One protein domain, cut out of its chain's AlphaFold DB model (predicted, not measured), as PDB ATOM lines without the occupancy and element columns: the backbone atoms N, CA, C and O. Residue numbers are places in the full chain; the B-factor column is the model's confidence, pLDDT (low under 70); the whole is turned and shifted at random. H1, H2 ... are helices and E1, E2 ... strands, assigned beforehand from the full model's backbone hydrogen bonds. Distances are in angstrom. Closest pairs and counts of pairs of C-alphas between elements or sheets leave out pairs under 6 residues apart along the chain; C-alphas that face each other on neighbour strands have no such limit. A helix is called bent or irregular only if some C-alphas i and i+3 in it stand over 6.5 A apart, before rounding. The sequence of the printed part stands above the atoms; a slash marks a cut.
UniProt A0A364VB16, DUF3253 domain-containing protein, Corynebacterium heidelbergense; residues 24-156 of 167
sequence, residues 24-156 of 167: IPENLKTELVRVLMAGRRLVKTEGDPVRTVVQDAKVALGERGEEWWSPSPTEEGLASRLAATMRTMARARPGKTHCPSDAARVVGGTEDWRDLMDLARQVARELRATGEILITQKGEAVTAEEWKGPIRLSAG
ATOM      1  N   ILE A  24     198.894 179.171 194.100       98.12
ATOM      2  CA  ILE A  24     199.082 178.734 195.489       98.12
ATOM      3  C   ILE A  24     199.662 179.886 196.331       98.12
ATOM      4  O   ILE A  24     200.756 180.367 196.022       98.12
ATOM      5  N   PRO A  25     199.034 180.268 197.463       97.62
ATOM      6  CA  PRO A  25     199.611 181.251 198.379       97.62
ATOM      7  C   PRO A  25     201.018 180.859 198.850       97.62
ATOM      8  O   PRO A  25     201.246 179.728 199.287       97.62
ATOM      9  N   GLU A  26     201.966 181.801 198.811       97.50
ATOM     10  CA  GLU A  26     203.400 181.506 198.980       97.50
ATOM     11  C   GLU A  26     203.740 180.848 200.331       97.50
ATOM     12  O   GLU A  26     204.588 179.955 200.410       97.50
ATOM     13  N   ASN A  27     203.032 181.214 201.404       96.94
ATOM     14  CA  ASN A  27     203.194 180.581 202.713       96.94
ATOM     15  C   ASN A  27     202.779 179.098 202.697       96.94
ATOM     16  O   ASN A  27     203.473 178.262 203.274       96.94
ATOM     17  N   LEU A  28     201.685 178.759 202.007       98.31
ATOM     18  CA  LEU A  28     201.213 177.380 201.870       98.31
ATOM     19  C   LEU A  28     202.136 176.589 200.939       98.31
ATOM     20  O   LEU A  28     202.561 175.489 201.283       98.31
ATOM     21  N   LYS A  29     202.540 177.178 199.810       98.62
ATOM     22  CA  LYS A  29     203.519 176.589 198.885       98.62
ATOM     23  C   LYS A  29     204.829 176.237 199.590       98.62
ATOM     24  O   LYS A  29     205.340 175.133 199.409       98.62
ATOM     25  N   THR A  30     205.339 177.131 200.438       98.62
ATOM     26  CA  THR A  30     206.551 176.889 201.236       98.62
ATOM     27  C   THR A  30     206.413 175.636 202.106       98.62
ATOM     28  O   THR A  30     207.331 174.814 202.160       98.62
ATOM     29  N   GLU A  31     205.267 175.440 202.761       98.50
ATOM     30  CA  GLU A  31     204.997 174.232 203.553       98.50
ATOM     31  C   GLU A  31     204.982 172.959 202.690       98.50
ATOM     32  O   GLU A  31     205.645 171.977 203.036       98.50
ATOM     33  N   LEU A  32     204.297 172.985 201.541       98.81
ATOM     34  CA  LEU A  32     204.225 171.845 200.619       98.81
ATOM     35  C   LEU A  32     205.611 171.468 200.070       98.81
ATOM     36  O   LEU A  32     205.980 170.291 200.041       98.81
ATOM     37  N   VAL A  33     206.422 172.466 199.697       98.81
ATOM     38  CA  VAL A  33     207.799 172.264 199.218       98.81
ATOM     39  C   VAL A  33     208.680 171.656 200.309       98.81
ATOM     40  O   VAL A  33     209.475 170.760 200.018       98.81
ATOM     41  N   ARG A  34     208.542 172.073 201.574       98.62
ATOM     42  CA  ARG A  34     209.313 171.482 202.683       98.62
ATOM     43  C   ARG A  34     209.054 169.982 202.816       98.62
ATOM     44  O   ARG A  34     210.017 169.218 202.925       98.62
ATOM     45  N   VAL A  35     207.790 169.558 202.743       98.75
ATOM     46  CA  VAL A  35     207.415 168.133 202.778       98.75
ATOM     47  C   VAL A  35     207.929 167.396 201.542       98.75
ATOM     48  O   VAL A  35     208.527 166.328 201.678       98.75
ATOM     49  N   LEU A  36     207.795 167.985 200.347       98.75
ATOM     50  CA  LEU A  36     208.339 167.421 199.108       98.75
ATOM     51  C   LEU A  36     209.845 167.150 199.224       98.75
ATOM     52  O   LEU A  36     210.314 166.071 198.857       98.75
ATOM     53  N   MET A  37     210.611 168.122 199.722       98.50
ATOM     54  CA  MET A  37     212.062 167.992 199.840       98.50
ATOM     55  C   MET A  37     212.462 166.975 200.909       98.50
ATOM     56  O   MET A  37     213.414 166.228 200.691       98.50
ATOM     57  N   ALA A  38     211.734 166.894 202.026       98.12
ATOM     58  CA  ALA A  38     211.958 165.856 203.031       98.12
ATOM     59  C   ALA A  38     211.689 164.453 202.473       98.12
ATOM     60  O   ALA A  38     212.564 163.593 202.555       98.12
ATOM     61  N   GLY A  39     210.556 164.260 201.787       98.19
ATOM     62  CA  GLY A  39     210.246 163.006 201.100       98.19
ATOM     63  C   GLY A  39     211.332 162.619 200.095       98.19
ATOM     64  O   GLY A  39     211.847 161.507 200.141       98.19
ATOM     65  N   ARG A  40     211.765 163.554 199.234       97.81
ATOM     66  CA  ARG A  40     212.832 163.309 198.243       97.81
ATOM     67  C   ARG A  40     214.154 162.864 198.874       97.81
ATOM     68  O   ARG A  40     214.820 162.014 198.289       97.81
ATOM     69  N   ARG A  41     214.537 163.422 200.030       97.25
ATOM     70  CA  ARG A  41     215.761 163.012 200.743       97.25
ATOM     71  C   ARG A  41     215.675 161.569 201.236       97.25
ATOM     72  O   ARG A  41     216.660 160.846 201.127       97.25
ATOM     73  N   LEU A  42     214.501 161.152 201.706       96.88
ATOM     74  CA  LEU A  42     214.277 159.810 202.238       96.88
ATOM     75  C   LEU A  42     214.083 158.742 201.155       96.88
ATOM     76  O   LEU A  42     214.344 157.581 201.427       96.88
ATOM     77  N   VAL A  43     213.695 159.085 199.917       96.50
ATOM     78  CA  VAL A  43     213.475 158.081 198.842       96.50
ATOM     79  C   VAL A  43     214.677 157.153 198.649       96.50
ATOM     80  O   VAL A  43     214.499 155.970 198.380       96.50
ATOM     81  N   LYS A  44     215.907 157.667 198.776       93.75
ATOM     82  CA  LYS A  44     217.112 156.849 198.584       93.75
ATOM     83  C   LYS A  44     217.315 155.824 199.709       93.75
ATOM     84  O   LYS A  44     217.900 154.780 199.449       93.75
ATOM     85  N   THR A  45     216.885 156.137 200.930       95.81
ATOM     86  CA  THR A  45     217.124 155.318 202.130       95.81
ATOM     87  C   THR A  45     215.927 154.442 202.490       95.81
ATOM     88  O   THR A  45     216.110 153.284 202.829       95.81
ATOM     89  N   GLU A  46     214.714 154.979 202.369       94.06
ATOM     90  CA  GLU A  46     213.442 154.335 202.729       94.06
ATOM     91  C   GLU A  46     212.764 153.639 201.536       94.06
ATOM     92  O   GLU A  46     211.845 152.845 201.713       94.06
ATOM     93  N   GLY A  47     213.188 153.928 200.302       93.56
ATOM     94  CA  GLY A  47     212.673 153.275 199.100       93.56
ATOM     95  C   GLY A  47     211.247 153.688 198.720       93.56
ATOM     96  O   GLY A  47     210.898 154.871 198.698       93.56
ATOM     97  N   ASP A  48     210.430 152.710 198.328       93.25
ATOM     98  CA  ASP A  48     209.110 152.946 197.734       93.25
ATOM     99  C   ASP A  48     208.038 153.503 198.687       93.25
ATOM    100  O   ASP A  48     207.289 154.379 198.244       93.25
ATOM    101  N   PRO A  49     207.952 153.110 199.973       94.50
ATOM    102  CA  PRO A  49     206.913 153.613 200.873       94.50
ATOM    103  C   PRO A  49     206.847 155.150 200.976       94.50
ATOM    104  O   PRO A  49     205.757 155.728 200.921       94.50
ATOM    105  N   VAL A  50     207.991 155.846 201.024       96.38
ATOM    106  CA  VAL A  50     208.032 157.323 201.112       96.38
ATOM    107  C   VAL A  50     207.679 158.029 199.794       96.38
ATOM    108  O   VAL A  50     207.401 159.233 199.776       96.38
ATOM    109  N   ARG A  51     207.616 157.309 198.663       96.94
ATOM    110  CA  ARG A  51     207.180 157.898 197.384       96.94
ATOM    111  C   ARG A  51     205.748 158.415 197.444       96.94
ATOM    112  O   ARG A  51     205.436 159.345 196.704       96.94
ATOM    113  N   THR A  52     204.917 157.866 198.329       97.19
ATOM    114  CA  THR A  52     203.565 158.375 198.609       97.19
ATOM    115  C   THR A  52     203.594 159.833 199.076       97.19
ATOM    116  O   THR A  52     202.841 160.654 198.563       97.19
ATOM    117  N   VAL A  53     204.544 160.201 199.945       98.50
ATOM    118  CA  VAL A  53     204.739 161.582 200.422       98.50
ATOM    119  C   VAL A  53     205.125 162.514 199.275       98.50
ATOM    120  O   VAL A  53     204.600 163.619 199.150       98.50
ATOM    121  N   VAL A  54     206.037 162.060 198.410       98.69
ATOM    122  CA  VAL A  54     206.461 162.821 197.226       98.69
ATOM    123  C   VAL A  54     205.308 162.977 196.238       98.69
ATOM    124  O   VAL A  54     205.159 164.044 195.649       98.69
ATOM    125  N   GLN A  55     204.506 161.930 196.043       98.56
ATOM    126  CA  GLN A  55     203.333 161.969 195.178       98.56
ATOM    127  C   GLN A  55     202.306 162.976 195.698       98.56
ATOM    128  O   GLN A  55     201.929 163.862 194.936       98.56
ATOM    129  N   ASP A  56     201.923 162.889 196.975       98.81
ATOM    130  CA  ASP A  56     200.974 163.818 197.597       98.81
ATOM    131  C   ASP A  56     201.447 165.270 197.451       98.81
ATOM    132  O   ASP A  56     200.709 166.117 196.954       98.81
ATOM    133  N   ALA A  57     202.705 165.557 197.800       98.88
ATOM    134  CA  ALA A  57     203.214 166.923 197.736       98.88
ATOM    135  C   ALA A  57     203.250 167.463 196.296       98.88
ATOM    136  O   ALA A  57     202.933 168.626 196.066       98.88
ATOM    137  N   LYS A  58     203.589 166.622 195.309       98.81
ATOM    138  CA  LYS A  58     203.570 167.016 193.893       98.81
ATOM    139  C   LYS A  58     202.165 167.252 193.359       98.81
ATOM    140  O   LYS A  58     201.979 168.182 192.584       98.81
ATOM    141  N   VAL A  59     201.197 166.425 193.750       98.88
ATOM    142  CA  VAL A  59     199.791 166.640 193.387       98.88
ATOM    143  C   VAL A  59     199.285 167.935 194.029       98.88
ATOM    144  O   VAL A  59     198.731 168.774 193.331       98.88
ATOM    145  N   ALA A  60     199.564 168.167 195.316       98.81
ATOM    146  CA  ALA A  60     199.192 169.402 196.011       98.81
ATOM    147  C   ALA A  60     199.764 170.658 195.324       98.81
ATOM    148  O   ALA A  60     199.035 171.612 195.052       98.81
ATOM    149  N   LEU A  61     201.049 170.619 194.947       98.81
ATOM    150  CA  LEU A  61     201.731 171.680 194.192       98.81
ATOM    151  C   LEU A  61     201.215 171.857 192.751       98.81
ATOM    152  O   LEU A  61     201.670 172.758 192.053       98.81
ATOM    153  N   GLY A  62     200.311 170.995 192.280       98.38
ATOM    154  CA  GLY A  62     199.815 171.008 190.907       98.38
ATOM    155  C   GLY A  62     200.795 170.417 189.890       98.38
ATOM    156  O   GLY A  62     200.488 170.398 188.708       98.38
ATOM    157  N   GLU A  63     201.946 169.877 190.305       98.50
ATOM    158  CA  GLU A  63     202.959 169.276 189.418       98.50
ATOM    159  C   GLU A  63     202.525 167.912 188.838       98.50
ATOM    160  O   GLU A  63     203.186 167.365 187.950       98.50
ATOM    161  N   ARG A  64     201.454 167.315 189.381       98.31
ATOM    162  CA  ARG A  64     200.869 166.019 188.991       98.31
ATOM    163  C   ARG A  64     199.351 166.033 189.188       98.31
ATOM    164  O   ARG A  64     198.846 166.861 189.934       98.31
ATOM    165  N   GLY A  65     198.657 165.067 188.584       97.31
ATOM    166  CA  GLY A  65     197.195 164.965 188.618       97.31
ATOM    167  C   GLY A  65     196.548 165.691 187.439       97.31
ATOM    168  O   GLY A  65     197.200 165.889 186.406       97.31
ATOM    169  N   GLU A  66     195.289 166.092 187.597       97.44
ATOM    170  CA  GLU A  66     194.617 166.974 186.638       97.44
ATOM    171  C   GLU A  66     195.371 168.310 186.503       97.44
ATOM    172  O   GLU A  66     196.150 168.709 187.372       97.44
ATOM    173  N   GLU A  67     195.241 168.946 185.348       97.38
ATOM    174  CA  GLU A  67     195.914 170.200 185.031       97.38
ATOM    175  C   GLU A  67     195.268 171.359 185.790       97.38
ATOM    176  O   GLU A  67     194.061 171.565 185.699       97.38
ATOM    177  N   TRP A  68     196.068 172.136 186.523       95.81
ATOM    178  CA  TRP A  68     195.554 173.266 187.306       95.81
ATOM    179  C   TRP A  68     195.063 174.429 186.433       95.81
ATOM    180  O   TRP A  68     194.298 175.257 186.908       95.81
ATOM    181  N   TRP A  69     195.461 174.475 185.158       95.56
ATOM    182  CA  TRP A  69     194.957 175.425 184.160       95.56
ATOM    183  C   TRP A  69     193.748 174.893 183.377       95.56
ATOM    184  O   TRP A  69     193.339 175.510 182.392       95.56
ATOM    185  N   SER A  70     193.203 173.726 183.747       94.19
ATOM    186  CA  SER A  70     192.018 173.194 183.078       94.19
ATOM    187  C   SER A  70     190.861 174.190 183.223       94.19
ATOM    188  O   SER A  70     190.515 174.548 184.349       94.19
ATOM    189  N   PRO A  71     190.213 174.619 182.123       92.06
ATOM    190  CA  PRO A  71     189.054 175.510 182.195       92.06
ATOM    191  C   PRO A  71     187.803 174.803 182.746       92.06
ATOM    192  O   PRO A  71     186.763 175.429 182.935       92.06
ATOM    193  N   SER A  72     187.855 173.485 182.938       93.88
ATOM    194  CA  SER A  72     186.748 172.673 183.445       93.88
ATOM    195  C   SER A  72     187.315 171.507 184.256       93.88
ATOM    196  O   SER A  72     187.346 170.381 183.753       93.88
ATOM    197  N   PRO A  73     187.839 171.765 185.469       95.19
ATOM    198  CA  PRO A  73     188.398 170.715 186.303       95.19
ATOM    199  C   PRO A  73     187.302 169.742 186.740       95.19
ATOM    200  O   PRO A  73     186.181 170.141 187.066       95.19
ATOM    201  N   THR A  74     187.629 168.457 186.766       97.94
ATOM    202  CA  THR A  74     186.719 167.431 187.274       97.94
ATOM    203  C   THR A  74     186.617 167.496 188.795       97.94
ATOM    204  O   THR A  74     187.589 167.796 189.494       97.94
ATOM    205  N   GLU A  75     185.451 167.148 189.341       97.75
ATOM    206  CA  GLU A  75     185.288 167.013 190.794       97.75
ATOM    207  C   GLU A  75     186.272 165.980 191.371       97.75
ATOM    208  O   GLU A  75     186.873 166.222 192.415       97.75
ATOM    209  N   GLU A  76     186.521 164.876 190.655       98.31
ATOM    210  CA  GLU A  76     187.497 163.851 191.044       98.31
ATOM    211  C   GLU A  76     188.928 164.409 191.117       98.31
ATOM    212  O   GLU A  76     189.649 164.164 192.090       98.31
ATOM    213  N   GLY A  77     189.354 165.193 190.123       98.38
ATOM    214  CA  GLY A  77     190.675 165.818 190.121       98.38
ATOM    215  C   GLY A  77     190.831 166.860 191.228       98.38
ATOM    216  O   GLY A  77     191.858 166.871 191.917       98.38
ATOM    217  N   LEU A  78     189.796 167.670 191.473       98.31
ATOM    218  CA  LEU A  78     189.749 168.609 192.598       98.31
ATOM    219  C   LEU A  78     189.815 167.875 193.943       98.31
ATOM    220  O   LEU A  78     190.631 168.235 194.796       98.31
ATOM    221  N   ALA A  79     189.019 166.819 194.126       98.69
ATOM    222  CA  ALA A  79     188.996 166.008 195.340       98.69
ATOM    223  C   ALA A  79     190.356 165.343 195.597       98.69
ATOM    224  O   ALA A  79     190.895 165.419 196.704       98.69
ATOM    225  N   SER A  80     190.965 164.771 194.555       98.75
ATOM    226  CA  SER A  80     192.304 164.174 194.606       98.75
ATOM    227  C   SER A  80     193.365 165.195 195.026       98.75
ATOM    228  O   SER A  80     194.190 164.927 195.911       98.75
ATOM    229  N   ARG A  81     193.310 166.411 194.466       98.75
ATOM    230  CA  ARG A  81     194.239 167.492 194.814       98.75
ATOM    231  C   ARG A  81     194.021 168.021 196.231       98.75
ATOM    232  O   ARG A  81     195.000 168.255 196.947       98.75
ATOM    233  N   LEU A  82     192.771 168.151 196.673       98.88
ATOM    234  CA  LEU A  82     192.415 168.506 198.050       98.88
ATOM    235  C   LEU A  82     192.942 167.464 199.041       98.88
ATOM    236  O   LEU A  82     193.590 167.831 200.023       98.88
ATOM    237  N   ALA A  83     192.745 166.173 198.763       98.88
ATOM    238  CA  ALA A  83     193.186 165.088 199.633       98.88
ATOM    239  C   ALA A  83     194.714 165.074 199.781       98.88
ATOM    240  O   ALA A  83     195.246 165.065 200.896       98.88
ATOM    241  N   ALA A  84     195.429 165.158 198.655       98.94
ATOM    242  CA  ALA A  84     196.883 165.255 198.626       98.94
ATOM    243  C   ALA A  84     197.395 166.483 199.400       98.94
ATOM    244  O   ALA A  84     198.382 166.400 200.139       98.94
ATOM    245  N   THR A  85     196.692 167.612 199.285       98.94
ATOM    246  CA  THR A  85     197.018 168.840 200.013       98.94
ATOM    247  C   THR A  85     196.831 168.670 201.517       98.94
ATOM    248  O   THR A  85     197.761 168.960 202.267       98.94
ATOM    249  N   MET A  86     195.693 168.144 201.979       98.88
ATOM    250  CA  MET A  86     195.426 167.935 203.409       98.88
ATOM    251  C   MET A  86     196.445 166.991 204.055       98.88
ATOM    252  O   MET A  86     196.976 167.289 205.126       98.88
ATOM    253  N   ARG A  87     196.796 165.890 203.376       98.88
ATOM    254  CA  ARG A  87     197.851 164.973 203.836       98.88
ATOM    255  C   ARG A  87     199.210 165.651 203.904       98.88
ATOM    256  O   ARG A  87     199.929 165.505 204.891       98.88
ATOM    257  N   THR A  88     199.568 166.422 202.881       98.88
ATOM    258  CA  THR A  88     200.846 167.146 202.851       98.88
ATOM    259  C   THR A  88     200.906 168.205 203.953       98.88
ATOM    260  O   THR A  88     201.902 168.283 204.662       98.88
ATOM    261  N   MET A  89     199.832 168.963 204.177       98.62
ATOM    262  CA  MET A  89     199.750 169.954 205.254       98.62
ATOM    263  C   MET A  89     199.799 169.322 206.649       98.62
ATOM    264  O   MET A  89     200.447 169.862 207.544       98.62
ATOM    265  N   ALA A  90     199.162 168.164 206.836       98.50
ATOM    266  CA  ALA A  90     199.259 167.402 208.077       98.50
ATOM    267  C   ALA A  90     200.714 166.997 208.381       98.50
ATOM    268  O   ALA A  90     201.174 167.200 209.502       98.50
ATOM    269  N   ARG A  91     201.466 166.532 207.371       98.50
ATOM    270  CA  ARG A  91     202.913 166.246 207.487       98.50
ATOM    271  C   ARG A  91     203.761 167.501 207.694       98.50
ATOM    272  O   ARG A  91     204.787 167.454 208.365       98.50
ATOM    273  N   ALA A  92     203.352 168.631 207.113       98.31
ATOM    274  CA  ALA A  92     204.064 169.901 207.244       98.31
ATOM    275  C   ALA A  92     203.989 170.483 208.665       98.31
ATOM    276  O   ALA A  92     204.823 171.307 209.053       98.31
ATOM    277  N   ARG A  93     202.982 170.060 209.438       97.19
ATOM    278  CA  ARG A  93     202.632 170.594 210.753       97.19
ATOM    279  C   ARG A  93     202.532 169.474 211.814       97.19
ATOM    280  O   ARG A  93     201.461 169.328 212.404       97.19
ATOM    281  N   PRO A  94     203.605 168.708 212.110       94.81
ATOM    282  CA  PRO A  94     203.547 167.635 213.107       94.81
ATOM    283  C   PRO A  94     203.056 168.148 214.467       94.81
ATOM    284  O   PRO A  94     203.515 169.185 214.950       94.81
ATOM    285  N   GLY A  95     202.071 167.460 215.055       92.19
ATOM    286  CA  GLY A  95     201.438 167.855 216.324       92.19
ATOM    287  C   GLY A  95     200.631 169.163 216.278       92.19
ATOM    288  O   GLY A  95     200.153 169.631 217.308       92.19
ATOM    289  N   LYS A  96     200.472 169.775 215.101       96.31
ATOM    290  CA  LYS A  96     199.746 171.031 214.887       96.31
ATOM    291  C   LYS A  96     198.581 170.809 213.923       96.31
ATOM    292  O   LYS A  96     198.385 169.729 213.371       96.31
ATOM    293  N   THR A  97     197.769 171.849 213.742       97.75
ATOM    294  CA  THR A  97     196.555 171.776 212.923       97.75
ATOM    295  C   THR A  97     196.568 172.745 211.742       97.75
ATOM    296  O   THR A  97     197.236 173.781 211.757       97.75
ATOM    297  N   HIS A  98     195.759 172.440 210.735       97.69
ATOM    298  CA  HIS A  98     195.355 173.331 209.646       97.69
ATOM    299  C   HIS A  98     193.823 173.352 209.532       97.69
ATOM    300  O   HIS A  98     193.139 172.803 210.397       97.69
ATOM    301  N   CYS A  99     193.257 174.019 208.527       97.06
ATOM    302  CA  CYS A  99     191.814 174.004 208.263       97.06
ATOM    303  C   CYS A  99     191.514 173.658 206.794       97.06
ATOM    304  O   CYS A  99     192.386 173.854 205.949       97.06
ATOM    305  N   PRO A 100     190.286 173.207 206.459       97.62
ATOM    306  CA  PRO A 100     189.929 172.865 205.077       97.62
ATOM    307  C   PRO A 100     190.131 174.016 204.083       97.62
ATOM    308  O   PRO A 100     190.523 173.781 202.948       97.62
ATOM    309  N   SER A 101     189.938 175.266 204.521       97.56
ATOM    310  CA  SER A 101     190.156 176.445 203.676       97.56
ATOM    311  C   SER A 101     191.622 176.681 203.308       97.56
ATOM    312  O   SER A 101     191.878 177.337 202.305       97.56
ATOM    313  N   ASP A 102     192.591 176.153 204.067       97.88
ATOM    314  CA  ASP A 102     193.990 176.197 203.633       97.88
ATOM    315  C   ASP A 102     194.172 175.300 202.401       97.88
ATOM    316  O   ASP A 102     194.737 175.737 201.404       97.88
ATOM    317  N   ALA A 103     193.616 174.083 202.427       98.25
ATOM    318  CA  ALA A 103     193.657 173.179 201.282       98.25
ATOM    319  C   ALA A 103     192.876 173.735 200.082       98.25
ATOM    320  O   ALA A 103     193.367 173.694 198.959       98.25
ATOM    321  N   ALA A 104     191.708 174.333 200.321       98.31
ATOM    322  CA  ALA A 104     190.930 174.975 199.268       98.31
ATOM    323  C   ALA A 104     191.697 176.122 198.587       98.31
ATOM    324  O   ALA A 104     191.647 176.237 197.370       98.31
ATOM    325  N   ARG A 105     192.465 176.929 199.336       98.44
ATOM    326  CA  ARG A 105     193.313 177.994 198.763       98.44
ATOM    327  C   ARG A 105     194.488 177.476 197.944       98.44
ATOM    328  O   ARG A 105     194.941 178.163 197.040       98.44
ATOM    329  N   VAL A 106     195.005 176.292 198.263       98.31
ATOM    330  CA  VAL A 106     196.026 175.640 197.428       98.31
ATOM    331  C   VAL A 106     195.425 175.194 196.094       98.31
ATOM    332  O   VAL A 106     196.110 175.246 195.082       98.31
ATOM    333  N   VAL A 107     194.169 174.736 196.088       97.94
ATOM    334  CA  VAL A 107     193.539 174.151 194.895       97.94
ATOM    335  C   VAL A 107     192.844 175.192 194.014       97.94
ATOM    336  O   VAL A 107     192.975 175.109 192.802       97.94
ATOM    337  N   GLY A 108     192.135 176.155 194.609       94.38
ATOM    338  CA  GLY A 108     191.356 177.191 193.912       94.38
ATOM    339  C   GLY A 108     191.943 178.601 194.019       94.38
ATOM    340  O   GLY A 108     191.245 179.580 193.778       94.38
ATOM    341  N   GLY A 109     193.198 178.734 194.459       91.50
ATOM    342  CA  GLY A 109     193.878 180.025 194.569       91.50
ATOM    343  C   GLY A 109     193.194 181.031 195.505       91.50
ATOM    344  O   GLY A 109     192.541 180.674 196.490       91.50
ATOM    345  N   THR A 110     193.380 182.327 195.243       81.88
ATOM    346  CA  THR A 110     192.812 183.411 196.069       81.88
ATOM    347  C   THR A 110     191.360 183.748 195.742       81.88
ATOM    348  O   THR A 110     190.668 184.285 196.611       81.88
ATOM    349  N   GLU A 111     190.906 183.432 194.532       84.19
ATOM    350  CA  GLU A 111     189.600 183.841 194.008       84.19
ATOM    351  C   GLU A 111     188.546 182.744 194.227       84.19
ATOM    352  O   GLU A 111     187.560 182.987 194.927       84.19
ATOM    353  N   ASP A 112     188.828 181.512 193.795       91.06
ATOM    354  CA  ASP A 112     187.814 180.451 193.660       91.06
ATOM    355  C   ASP A 112     187.770 179.463 194.836       91.06
ATOM    356  O   ASP A 112     186.925 178.570 194.905       91.06
ATOM    357  N   TRP A 113     188.655 179.606 195.829       95.19
ATOM    358  CA  TRP A 113     188.747 178.642 196.936       95.19
ATOM    359  C   TRP A 113     187.449 178.473 197.736       95.19
ATOM    360  O   TRP A 113     187.266 177.449 198.397       95.19
ATOM    361  N   ARG A 114     186.565 179.480 197.744       96.00
ATOM    362  CA  ARG A 114     185.300 179.406 198.487       96.00
ATOM    363  C   ARG A 114     184.357 178.370 197.894       96.00
ATOM    364  O   ARG A 114     183.716 177.667 198.671       96.00
ATOM    365  N   ASP A 115     184.344 178.227 196.576       96.38
ATOM    366  CA  ASP A 115     183.466 177.290 195.872       96.38
ATOM    367  C   ASP A 115     183.892 175.836 196.122       96.38
ATOM    368  O   ASP A 115     183.080 174.916 196.102       96.38
ATOM    369  N   LEU A 116     185.159 175.629 196.495       97.38
ATOM    370  CA  LEU A 116     185.701 174.324 196.871       97.38
ATOM    371  C   LEU A 116     185.415 173.927 198.326       97.38
ATOM    372  O   LEU A 116     185.827 172.847 198.750       97.38
ATOM    373  N   MET A 117     184.770 174.772 199.135       96.94
ATOM    374  CA  MET A 117     184.630 174.509 200.573       96.94
ATOM    375  C   MET A 117     183.781 173.281 200.896       96.94
ATOM    376  O   MET A 117     184.107 172.565 201.851       96.94
ATOM    377  N   ASP A 118     182.719 173.028 200.132       96.50
ATOM    378  CA  ASP A 118     181.864 171.859 200.345       96.50
ATOM    379  C   ASP A 118     182.614 170.572 199.993       96.50
ATOM    380  O   ASP A 118     182.688 169.657 200.823       96.50
ATOM    381  N   LEU A 119     183.307 170.564 198.851       98.06
ATOM    382  CA  LEU A 119     184.167 169.454 198.445       98.06
ATOM    383  C   LEU A 119     185.326 169.236 199.430       98.06
ATOM    384  O   LEU A 119     185.613 168.111 199.827       98.06
ATOM    385  N   ALA A 120     185.962 170.303 199.921       98.06
ATOM    386  CA  ALA A 120     187.024 170.201 200.922       98.06
ATOM    387  C   ALA A 120     186.515 169.588 202.235       98.06
ATOM    388  O   ALA A 120     187.206 168.781 202.858       98.06
ATOM    389  N   ARG A 121     185.300 169.940 202.677       97.31
ATOM    390  CA  ARG A 121     184.679 169.319 203.856       97.31
ATOM    391  C   ARG A 121     184.377 167.845 203.615       97.31
ATOM    392  O   ARG A 121     184.616 167.050 204.519       97.31
ATOM    393  N   GLN A 122     183.890 167.482 202.431       97.62
ATOM    394  CA  GLN A 122     183.677 166.088 202.045       97.62
ATOM    395  C   GLN A 122     184.985 165.287 202.079       97.62
ATOM    396  O   GLN A 122     185.068 164.309 202.817       97.62
ATOM    397  N   VAL A 123     186.034 165.755 201.402       98.56
ATOM    398  CA  VAL A 123     187.357 165.107 201.394       98.56
ATOM    399  C   VAL A 123     187.920 164.950 202.809       98.56
ATOM    400  O   VAL A 123     188.498 163.916 203.147       98.56
ATOM    401  N   ALA A 124     187.719 165.940 203.685       98.06
ATOM    402  CA  ALA A 124     188.139 165.816 205.076       98.06
ATOM    403  C   ALA A 124     187.421 164.662 205.807       98.06
ATOM    404  O   ALA A 124     188.052 163.952 206.591       98.06
ATOM    405  N   ARG A 125     186.123 164.439 205.549       97.25
ATOM    406  CA  ARG A 125     185.385 163.292 206.117       97.25
ATOM    407  C   ARG A 125     185.947 161.972 205.625       97.25
ATOM    408  O   ARG A 125     186.142 161.075 206.439       97.25
ATOM    409  N   GLU A 126     186.228 161.876 204.332       97.75
ATOM    410  CA  GLU A 126     186.771 160.670 203.706       97.75
ATOM    411  C   GLU A 126     188.135 160.311 204.312       97.75
ATOM    412  O   GLU A 126     188.326 159.199 204.801       97.75
ATOM    413  N   LEU A 127     189.047 161.284 204.411       98.31
ATOM    414  CA  LEU A 127     190.354 161.085 205.046       98.31
ATOM    415  C   LEU A 127     190.258 160.785 206.551       98.31
ATOM    416  O   LEU A 127     191.116 160.101 207.115       98.31
ATOM    417  N   ARG A 128     189.233 161.300 207.240       97.81
ATOM    418  CA  ARG A 128     188.959 160.930 208.634       97.81
ATOM    419  C   ARG A 128     188.484 159.485 208.730       97.81
ATOM    420  O   ARG A 128     188.949 158.760 209.606       97.81
ATOM    421  N   ALA A 129     187.596 159.055 207.836       97.12
ATOM    422  CA  ALA A 129     187.078 157.689 207.799       97.12
ATOM    423  C   ALA A 129     188.196 156.664 207.543       97.12
ATOM    424  O   ALA A 129     188.206 155.594 208.155       97.12
ATOM    425  N   THR A 130     189.190 157.008 206.717       97.88
ATOM    426  CA  THR A 130     190.390 156.176 206.522       97.88
ATOM    427  C   THR A 130     191.393 156.276 207.674       97.88
ATOM    428  O   THR A 130     192.277 155.428 207.775       97.88
ATOM    429  N   GLY A 131     191.246 157.250 208.579       98.00
ATOM    430  CA  GLY A 131     192.133 157.503 209.719       98.00
ATOM    431  C   GLY A 131     193.433 158.230 209.362       98.00
ATOM    432  O   GLY A 131     194.363 158.257 210.173       98.00
ATOM    433  N   GLU A 132     193.522 158.800 208.161       98.44
ATOM    434  CA  GLU A 132     194.670 159.581 207.690       98.44
ATOM    435  C   GLU A 132     194.679 161.000 208.278       98.44
ATOM    436  O   GLU A 132     195.738 161.593 208.465       98.44
ATOM    437  N   ILE A 133     193.519 161.550 208.634       98.06
ATOM    438  CA  ILE A 133     193.442 162.816 209.372       98.06
ATOM    439  C   ILE A 133     192.508 162.706 210.572       98.06
ATOM    440  O   ILE A 133     191.572 161.910 210.590       98.06
ATOM    441  N   LEU A 134     192.742 163.546 211.576       98.00
ATOM    442  CA  LEU A 134     191.789 163.797 212.654       98.00
ATOM    443  C   LEU A 134     191.092 165.132 212.402       98.00
ATOM    444  O   LEU A 134     191.717 166.081 211.926       98.00
ATOM    445  N   ILE A 135     189.811 165.203 212.762       98.12
ATOM    446  CA  ILE A 135     189.021 166.435 212.728       98.12
ATOM    447  C   ILE A 135     188.676 166.820 214.160       98.12
ATOM    448  O   ILE A 135     188.107 166.014 214.897       98.12
ATOM    449  N   THR A 136     188.989 168.056 214.542       97.81
ATOM    450  CA  THR A 136     188.603 168.616 215.840       97.81
ATOM    451  C   THR A 136     187.843 169.929 215.689       97.81
ATOM    452  O   THR A 136     188.041 170.700 214.745       97.81
ATOM    453  N   GLN A 137     186.962 170.210 216.644       96.94
ATOM    454  CA  GLN A 137     186.245 171.467 216.777       96.94
ATOM    455  C   GLN A 137     186.319 171.919 218.231       96.94
ATOM    456  O   GLN A 137     185.941 171.185 219.134       96.94
ATOM    457  N   LYS A 138     186.825 173.138 218.464       94.75
ATOM    458  CA  LYS A 138     187.065 173.667 219.822       94.75
ATOM    459  C   LYS A 138     187.909 172.721 220.702       94.75
ATOM    460  O   LYS A 138     187.717 172.674 221.906       94.75
ATOM    461  N   GLY A 139     188.841 171.987 220.088       93.06
ATOM    462  CA  GLY A 139     189.713 171.019 220.769       93.06
ATOM    463  C   GLY A 139     189.144 169.603 220.864       93.06
ATOM    464  O   GLY A 139     189.915 168.665 221.021       93.06
ATOM    465  N   GLU A 140     187.838 169.433 220.669       95.12
ATOM    466  CA  GLU A 140     187.163 168.140 220.787       95.12
ATOM    467  C   GLU A 140     187.117 167.403 219.452       95.12
ATOM    468  O   GLU A 140     186.968 168.022 218.395       95.12
ATOM    469  N   ALA A 141     187.227 166.076 219.483       95.31
ATOM    470  CA  ALA A 141     187.128 165.253 218.283       95.31
ATOM    471  C   ALA A 141     185.724 165.344 217.665       95.31
ATOM    472  O   ALA A 141     184.712 165.188 218.348       95.31
ATOM    473  N   VAL A 142     185.658 165.553 216.349       94.38
ATOM    474  CA  VAL A 142     184.397 165.545 215.599       94.38
ATOM    475  C   VAL A 142     184.126 164.125 215.104       94.38
ATOM    476  O   VAL A 142     184.821 163.608 214.226       94.38
ATOM    477  N   THR A 143     183.108 163.485 215.676       88.38
ATOM    478  CA  THR A 143     182.653 162.145 215.271       88.38
ATOM    479  C   THR A 143     181.472 162.182 214.305       88.38
ATOM    480  O   THR A 143     181.333 161.262 213.503       88.38
ATOM    481  N   ALA A 144     180.665 163.246 214.353       87.12
ATOM    482  CA  ALA A 144     179.507 163.440 213.490       87.12
ATOM    483  C   ALA A 144     179.899 163.691 212.025       87.12
ATOM    484  O   ALA A 144     180.913 164.330 211.742       87.12
ATOM    485  N   GLU A 145     179.048 163.242 211.100       82.19
ATOM    486  CA  GLU A 145     179.201 163.530 209.668       82.19
ATOM    487  C   GLU A 145     178.900 164.998 209.340       82.19
ATOM    488  O   GLU A 145     179.495 165.594 208.444       82.19
ATOM    489  N   GLU A 146     178.016 165.631 210.104       84.00
ATOM    490  CA  GLU A 146     177.664 167.032 209.916       84.00
ATOM    491  C   GLU A 146     178.137 167.883 211.087       84.00
ATOM    492  O   GLU A 146     177.977 167.535 212.257       84.00
ATOM    493  N   TRP A 147     178.706 169.042 210.766       88.00
ATOM    494  CA  TRP A 147     179.108 170.035 211.750       88.00
ATOM    495  C   TRP A 147     178.922 171.442 211.195       88.00
ATOM    496  O   TRP A 147     179.076 171.704 209.999       88.00
ATOM    497  N   LYS A 148     178.649 172.386 212.096       90.31
ATOM    498  CA  LYS A 148     178.537 173.808 211.767       90.31
ATOM    499  C   LYS A 148     179.785 174.550 212.219       90.31
ATOM    500  O   LYS A 148     180.303 174.309 213.306       90.31
ATOM    501  N   GLY A 149     180.252 175.480 211.394       92.88
ATOM    502  CA  GLY A 149     181.362 176.367 211.737       92.88
ATOM    503  C   GLY A 149     182.764 175.794 211.477       92.88
ATOM    504  O   GLY A 149     182.917 174.844 210.696       92.88
ATOM    505  N   PRO A 150     183.798 176.430 212.061       96.31
ATOM    506  CA  PRO A 150     185.198 176.087 211.831       96.31
ATOM    507  C   PRO A 150     185.589 174.739 212.436       96.31
ATOM    508  O   PRO A 150     185.149 174.385 213.530       96.31
ATOM    509  N   ILE A 151     186.479 174.039 211.736       97.50
ATOM    510  CA  ILE A 151     187.127 172.802 212.178       97.50
ATOM    511  C   ILE A 151     188.633 172.887 211.953       97.50
ATOM    512  O   ILE A 151     189.119 173.716 211.175       97.50
ATOM    513  N   ARG A 152     189.361 172.016 212.640       98.31
ATOM    514  CA  ARG A 152     190.806 171.855 212.544       98.31
ATOM    515  C   ARG A 152     191.127 170.436 212.092       98.31
ATOM    516  O   ARG A 152     190.471 169.491 212.516       98.31
ATOM    517  N   LEU A 153     192.125 170.317 211.229       98.50
ATOM    518  CA  LEU A 153     192.627 169.064 210.679       98.50
ATOM    519  C   LEU A 153     194.050 168.831 211.193       98.50
ATOM    520  O   LEU A 153     194.867 169.755 211.162       98.50
ATOM    521  N   SER A 154     194.364 167.620 211.634       98.38
ATOM    522  CA  SER A 154     195.728 167.187 211.978       98.38
ATOM    523  C   SER A 154     196.014 165.802 211.414       98.38
ATOM    524  O   SER A 154     195.100 165.119 210.956       98.38
ATOM    525  N   ALA A 155     197.277 165.374 211.454       98.38
ATOM    526  CA  ALA A 155     197.642 164.012 211.082       98.38
ATOM    527  C   ALA A 155     196.878 162.984 211.929       98.38
ATOM    528  O   ALA A 155     196.768 163.134 213.149       98.38
ATOM    529  N   GLY A 156     196.340 161.964 211.266       98.00
ATOM    530  CA  GLY A 156     195.743 160.797 211.898       98.00
ATOM    531  C   GLY A 156     196.735 159.646 212.044       98.00
ATOM    532  O   GLY A 156     197.807 159.661 211.436       98.00
TER     533      GLY A 156
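AT A GLANCE: This is residues 24 to 156 of the 167 residues of the protein "DUF3253 domain-containing protein" of Corynebacterium heidelbergense (UniProt A0A364VB16). One helix, H3, runs through the core; the helical hairpin of H1 and H2 packs on one side of it, and H4 and H5 pack on the other. A small two-stranded hairpin, E1 and E2, packs on residues 86 to 92 of H3 and residues 124 to 128 of H5. The printed part has 133 residues, with five named helices followed by two named strands in an antiparallel sheet of order E1 - E2, and its class is mostly helix. It is compact, with a radius of gyration of the C-alphas of 14.3 A, and spans 44 by 36 by 25 A.

IN THESE COORDINATES: Find C-alpha 26 at (203.400, 181.506, 198.980); from there H1, residues 26 to 46, runs 29.2 A to C-alpha 46 at (213.442, 154.335, 202.729). H1 is irregular, but only just: C-alphas 41 and 44 are 6.7 A apart. Next come H2, residues 51 to 60, and H3, residues 75 to 92 and 25.1 A long. H4 holds residues 100 to 108, and H5 holds residues 117 to 129 over 18.5 A. Last come E1, residues 133 to 137, and E2, residues 152 to 155, which ends at C-alpha 155 at (197.642, 164.012, 211.082).

HOW THE PARTS SIT: Start at H3, the hub, which touches four helices; the helix packing is mostly crossed, with most touching pairs not at a shallow tilt. With residues 80 to 88 alone it touches H2 at a steep tilt of 63 degrees, opposite ways, closest at the C-alphas of Asp 56 and Ala 84, 4.5 A. H1 touches H2 at a shallow tilt of 18 degrees, closest at C-alphas 36 and 54, 5.3 A. H1 touches H3 with residues 31 to 35 alone, about perpendicular at 77 degrees, closest at C-alphas 31 and 92, 5.8 A. H3 touches H4, closest at C-alphas 85 and 103, 5.6 A, and with residues 79 to 86 alone touches H5, closest at C-alphas 83 and 123, 6.1 A. H1 and H5 are apart. In the hairpin E1 and E2, look for N 134 and O 154 at 2.9 A and N 152 and O 136 at 2.8 A. In H2, H3, H4 and H5 every O i to N i+4 pair is within hydrogen-bond range; in H1, 15 of 17 are.

THE WHOLE: The two C-alphas farthest apart, those of Lys 44 and Lys 148, are 44.2 A from each other. The printed part has no cut. The links from H2 to H3 and from E1 to E2 are long, 14 residues each. The mean pLDDT of the printed part is 96.6, and no printed residue is under 70.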